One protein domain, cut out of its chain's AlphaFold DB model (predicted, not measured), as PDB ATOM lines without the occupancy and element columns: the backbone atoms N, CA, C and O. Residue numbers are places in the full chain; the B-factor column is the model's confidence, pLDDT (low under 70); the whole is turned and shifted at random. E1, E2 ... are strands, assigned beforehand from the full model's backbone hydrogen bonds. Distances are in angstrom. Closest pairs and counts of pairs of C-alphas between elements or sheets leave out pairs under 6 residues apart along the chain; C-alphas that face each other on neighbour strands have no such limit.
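What this domain is: This is residues 96 to 138 of the 458 residues of the protein "Hypothetical protein" of Darwinula stevensoni (UniProt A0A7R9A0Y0). The domain has little regular structure: a small two-stranded hairpin, E1 and E2, with the long stretch after E2, residues 120 to 138, turning round and folding back beside E2, on the side away from E1. The residues before E1 make a turn of their own and lead into it. The printed part has 43 residues, 10 of them in the two named strands, E1 then E2, antiparallel; the class is all strand, with no named helix. It is only just compact, close to loose, with a radius of gyration of the C-alphas of 10.7 A, and only just elongated, spanning 33 by 17 by 12 A.

How they stand to each other: E1, residues 103 to 107, and E2, residues 115 to 119, form a hairpin, antiparallel at 151 degrees between their directions. C-alphas 105 and 117 face each other at 4.4 A. N 104 and O 118, at 2.9 A, and N 116 and O 106, at 2.8 A, are within hydrogen-bond range.

Where its parts are: E1 begins at C-alpha 103 (78.963, -31.688, 28.914) and is 13.5 A long. E2 is 13.4 A long and ends at C-alpha 119 (77.564, -28.120, 26.747).

The domain as a whole: The C-alphas of Ser 123 and Asn 138 are the two farthest apart, 33.1 A. The link from E1 to E2 is short. The printed part has no cut, and no printed residue is under 70 in pLDDT.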
ATOM      1  N   PRO A  96      85.389 -31.461  19.468       97.12
ATOM      2  CA  PRO A  96      84.913 -32.788  19.089       97.12
ATOM      3  C   PRO A  96      83.388 -32.829  18.966       97.12
ATOM      4  O   PRO A  96      82.675 -31.979  19.496       97.12
ATOM      5  N   GLU A  97      82.871 -33.858  18.298       97.38
ATOM      6  CA  GLU A  97      81.435 -34.147  18.332       97.38
ATOM      7  C   GLU A  97      80.980 -34.527  19.746       97.38
ATOM      8  O   GLU A  97      81.693 -35.197  20.494       97.38
ATOM      9  N   GLY A  98      79.766 -34.111  20.108       96.38
ATOM     10  CA  GLY A  98      79.198 -34.318  21.439       96.38
ATOM     11  C   GLY A  98      77.780 -34.852  21.389       96.38
ATOM     12  O   GLY A  98      77.003 -34.430  20.537       96.38
ATOM     13  N   ALA A  99      77.396 -35.741  22.305       96.50
ATOM     14  CA  ALA A  99      75.998 -36.145  22.425       96.50
ATOM     15  C   ALA A  99      75.153 -35.026  23.061       96.50
ATOM     16  O   ALA A  99      75.572 -34.367  24.014       96.50
ATOM     17  N   CYS A 100      73.937 -34.827  22.552       96.50
ATOM     18  CA  CYS A 100      72.996 -33.855  23.104       96.50
ATOM     19  C   CYS A 100      72.698 -34.102  24.583       96.50
ATOM     20  O   CYS A 100      72.462 -35.231  25.010       96.50
ATOM     21  N   GLY A 101      72.626 -33.017  25.348       95.19
ATOM     22  CA  GLY A 101      72.375 -33.035  26.784       95.19
ATOM     23  C   GLY A 101      73.604 -33.361  27.631       95.19
ATOM     24  O   GLY A 101      73.450 -33.495  28.844       95.19
ATOM     25  N   GLN A 102      74.793 -33.488  27.031       96.88
ATOM     26  CA  GLN A 102      76.036 -33.780  27.742       96.88
ATOM     27  C   GLN A 102      76.990 -32.584  27.758       96.88
ATOM     28  O   GLN A 102      77.039 -31.770  26.832       96.88
ATOM     29  N   MET A 103      77.765 -32.511  28.838       97.12
ATOM     30  CA  MET A 103      78.963 -31.688  28.914       97.12
ATOM     31  C   MET A 103      80.112 -32.486  28.311       97.12
ATOM     32  O   MET A 103      80.379 -33.611  28.732       97.12
ATOM     33  N   ILE A 104      80.745 -31.922  27.291       97.75
ATOM     34  CA  ILE A 104      81.865 -32.551  26.603       97.75
ATOM     35  C   ILE A 104      83.137 -31.894  27.096       97.75
ATOM     36  O   ILE A 104      83.251 -30.672  27.045       97.75
ATOM     37  N   ASN A 105      84.064 -32.717  27.569       97.31
ATOM     38  CA  ASN A 105      85.369 -32.293  28.051       97.31
ATOM     39  C   ASN A 105      86.406 -32.510  26.949       97.31
ATOM     40  O   ASN A 105      86.365 -33.523  26.247       97.31
ATOM     41  N   HIS A 106      87.344 -31.582  26.814       96.12
ATOM     42  CA  HIS A 106      88.418 -31.653  25.837       96.12
ATOM     43  C   HIS A 106      89.698 -31.023  26.395       96.12
ATOM     44  O   HIS A 106      89.657 -30.228  27.332       96.12
ATOM     45  N   ILE A 107      90.847 -31.376  25.820       95.81
ATOM     46  CA  ILE A 107      92.125 -30.743  26.172       95.81
ATOM     47  C   ILE A 107      92.084 -29.247  25.854       95.81
ATOM     48  O   ILE A 107      91.449 -28.844  24.879       95.81
ATOM     49  N   CYS A 108      92.748 -28.423  26.656       95.44
ATOM     50  CA  CYS A 108      92.812 -26.985  26.416       95.44
ATOM     51  C   CYS A 108      93.523 -26.641  25.092       95.44
ATOM     52  O   CYS A 108      94.353 -27.416  24.610       95.44
ATOM     53  N   PRO A 109      93.186 -25.500  24.468       91.44
ATOM     54  CA  PRO A 109      93.890 -25.027  23.278       91.44
ATOM     55  C   PRO A 109      95.335 -24.586  23.595       91.44
ATOM     56  O   PRO A 109      95.686 -24.395  24.757       91.44
ATOM     57  N   PHE A 110      96.159 -24.406  22.552       81.00
ATOM     58  CA  PHE A 110      97.538 -23.875  22.620       81.00
ATOM     59  C   PHE A 110      98.514 -24.630  23.535       81.00
ATOM     60  O   PHE A 110      99.347 -24.014  24.189       81.00
ATOM     61  N   GLU A 111      98.404 -25.961  23.605       81.50
ATOM     62  CA  GLU A 111      99.204 -26.777  24.542       81.50
ATOM     63  C   GLU A 111      99.007 -26.360  26.015       81.50
ATOM     64  O   GLU A 111      99.798 -26.711  26.890       81.50
ATOM     65  N   GLY A 112      97.920 -25.634  26.307       84.56
ATOM     66  CA  GLY A 112      97.558 -25.242  27.654       84.56
ATOM     67  C   GLY A 112      97.273 -26.454  28.540       84.56
ATOM     68  O   GLY A 112      96.801 -27.500  28.089       84.56
ATOM     69  N   GLU A 113      97.542 -26.300  29.829       92.88
ATOM     70  CA  GLU A 113      97.173 -27.274  30.847       92.88
ATOM     71  C   GLU A 113      95.709 -27.111  31.255       92.88
ATOM     72  O   GLU A 113      95.172 -26.003  31.274       92.88
ATOM     73  N   GLY A 114      95.078 -28.226  31.623       95.06
ATOM     74  CA  GLY A 114      93.712 -28.260  32.142       95.06
ATOM     75  C   GLY A 114      92.716 -28.918  31.194       95.06
ATOM     76  O   GLY A 114      93.071 -29.700  30.309       95.06
ATOM     77  N   THR A 115      91.434 -28.647  31.424       96.88
ATOM     78  CA  THR A 115      90.330 -29.200  30.635       96.88
ATOM     79  C   THR A 115      89.369 -28.088  30.235       96.88
ATOM     80  O   THR A 115      88.858 -27.353  31.074       96.88
ATOM     81  N   ALA A 116      89.109 -27.969  28.938       97.00
ATOM     82  CA  ALA A 116      88.026 -27.154  28.412       97.00
ATOM     83  C   ALA A 116      86.734 -27.971  28.420       97.00
ATOM     84  O   ALA A 116      86.760 -29.182  28.185       97.00
ATOM     85  N   TRP A 117      85.587 -27.323  28.610       97.12
ATOM     86  CA  TRP A 117      84.306 -28.015  28.499       97.12
ATOM     87  C   TRP A 117      83.226 -27.175  27.832       97.12
ATOM     88  O   TRP A 117      83.165 -25.960  27.984       97.12
ATOM     89  N   TRP A 118      82.338 -27.830  27.087       97.69
ATOM     90  CA  TRP A 118      81.228 -27.169  26.404       97.69
ATOM     91  C   TRP A 118      79.986 -28.047  26.439       97.69
ATOM     92  O   TRP A 118      80.049 -29.271  26.309       97.69
ATOM     93  N   TYR A 119      78.834 -27.419  26.648       97.38
ATOM     94  CA  TYR A 119      77.564 -28.120  26.747       97.38
ATOM     95  C   TYR A 119      76.909 -28.251  25.372       97.38
ATOM     96  O   TYR A 119      76.620 -27.245  24.718       97.38
ATOM     97  N   CYS A 120      76.638 -29.488  24.954       97.50
ATOM     98  CA  CYS A 120      75.835 -29.767  23.771       97.50
ATOM     99  C   CYS A 120      74.354 -29.779  24.164       97.50
ATOM    100  O   CYS A 120      73.906 -30.613  24.949       97.50
ATOM    101  N   THR A 121      73.571 -28.841  23.637       96.25
ATOM    102  CA  THR A 121      72.154 -28.686  23.993       96.25
ATOM    103  C   THR A 121      71.287 -29.776  23.353       96.25
ATOM    104  O   THR A 121      71.676 -30.439  22.391       96.25
ATOM    105  N   LEU A 122      70.055 -29.943  23.846       94.00
ATOM    106  CA  LEU A 122      69.086 -30.888  23.271       94.00
ATOM    107  C   LEU A 122      68.651 -30.533  21.835       94.00
ATOM    108  O   LEU A 122      68.136 -31.397  21.128       94.00
ATOM    109  N   SER A 123      68.880 -29.296  21.380       94.50
ATOM    110  CA  SER A 123      68.562 -28.838  20.021       94.50
ATOM    111  C   SER A 123      69.679 -29.093  19.002       94.50
ATOM    112  O   SER A 123      69.640 -28.509  17.923       94.50
ATOM    113  N   ARG A 124      70.665 -29.952  19.315       94.69
ATOM    114  CA  ARG A 124      71.832 -30.255  18.449       94.69
ATOM    115  C   ARG A 124      72.723 -29.045  18.169       94.69
ATOM    116  O   ARG A 124      73.412 -28.993  17.155       94.69
ATOM    117  N   ALA A 125      72.697 -28.069  19.067       95.88
ATOM    118  CA  ALA A 125      73.543 -26.890  19.006       95.88
ATOM    119  C   ALA A 125      74.439 -26.844  20.239       95.88
ATOM    120  O   ALA A 125      74.016 -27.208  21.340       95.88
ATOM    121  N   TRP A 126      75.663 -26.373  20.075       96.69
ATOM    122  CA  TRP A 126      76.477 -26.044  21.229       96.69
ATOM    123  C   TRP A 126      75.881 -24.859  21.990       96.69
ATOM    124  O   TRP A 126      75.199 -24.013  21.407       96.69
ATOM    125  N   SER A 127      76.103 -24.823  23.302       96.12
ATOM    126  CA  SER A 127      75.627 -23.735  24.152       96.12
ATOM    127  C   SER A 127      76.108 -22.377  23.620       96.12
ATOM    128  O   SER A 127      77.303 -22.233  23.341       96.12
ATOM    129  N   PRO A 128      75.236 -21.354  23.541       94.25
ATOM    130  CA  PRO A 128      75.622 -20.018  23.079       94.25
ATOM    131  C   PRO A 128      76.571 -19.298  24.049       94.25
ATOM    132  O   PRO A 128      77.077 -18.232  23.725       94.25
ATOM    133  N   LEU A 129      76.823 -19.870  25.232       92.38
ATOM    134  CA  LEU A 129      77.761 -19.346  26.228       92.38
ATOM    135  C   LEU A 129      79.236 -19.623  25.896       92.38
ATOM    136  O   LEU A 129      80.086 -19.312  26.724       92.38
ATOM    137  N   TYR A 130      79.527 -20.179  24.713       94.38
ATOM    138  CA  TYR A 130      80.865 -20.602  24.290       94.38
ATOM    139  C   TYR A 130      81.463 -21.703  25.201       94.38
ATOM    140  O   TYR A 130      80.875 -22.064  26.229       94.38
ATOM    141  N   PRO A 131      82.577 -22.338  24.797       95.81
ATOM    142  CA  PRO A 131      83.309 -23.257  25.658       95.81
ATOM    143  C   PRO A 131      83.799 -22.552  26.918       95.81
ATOM    144  O   PRO A 131      84.301 -21.430  26.871       95.81
ATOM    145  N   ASN A 132      83.705 -23.240  28.046       96.06
ATOM    146  CA  ASN A 132      84.336 -22.798  29.268       96.06
ATOM    147  C   ASN A 132      85.828 -23.172  29.243       96.06
ATOM    148  O   ASN A 132      86.187 -24.346  29.141       96.06
ATOM    149  N   LEU A 133      86.675 -22.148  29.362       95.81
ATOM    150  CA  LEU A 133      88.134 -22.244  29.397       95.81
ATOM    151  C   LEU A 133      88.722 -21.783  30.749       95.81
ATOM    152  O   LEU A 133      89.904 -21.464  30.831       95.81
ATOM    153  N   THR A 134      87.924 -21.701  31.821       95.75
ATOM    154  CA  THR A 134      88.375 -21.219  33.144       95.75
ATOM    155  C   THR A 134      89.371 -22.153  33.823       95.75
ATOM    156  O   THR A 134      90.092 -21.729  34.721       95.75
ATOM    157  N   GLU A 135      89.412 -23.423  33.423       96.19
ATOM    158  CA  GLU A 135      90.423 -24.382  33.885       96.19
ATOM    159  C   GLU A 135      91.654 -24.424  32.972       96.19
ATOM    160  O   GLU A 135      92.646 -25.049  33.336       96.19
ATOM    161  N   CYS A 136      91.615 -23.741  31.823       96.06
ATOM    162  CA  CYS A 136      92.711 -23.719  30.865       96.06
ATOM    163  C   CYS A 136      93.755 -22.665  31.215       96.06
ATOM    164  O   CYS A 136      93.417 -21.494  31.403       96.06
ATOM    165  N   ARG A 137      95.020 -23.088  31.273       95.19
ATOM    166  CA  ARG A 137      96.164 -22.251  31.650       95.19
ATOM    167  C   ARG A 137      97.328 -22.418  30.689       95.19
ATOM    168  O   ARG A 137      97.549 -23.514  30.182       95.19
ATOM    169  N   ASN A 138      98.095 -21.359  30.468       94.00
ATOM    170  CA  ASN A 138      99.354 -21.467  29.739       94.00
ATOM    171  C   ASN A 138     100.422 -22.124  30.614       94.00
ATOM    172  O   ASN A 138     100.681 -21.663  31.721       94.00
TER     173      ASN A 138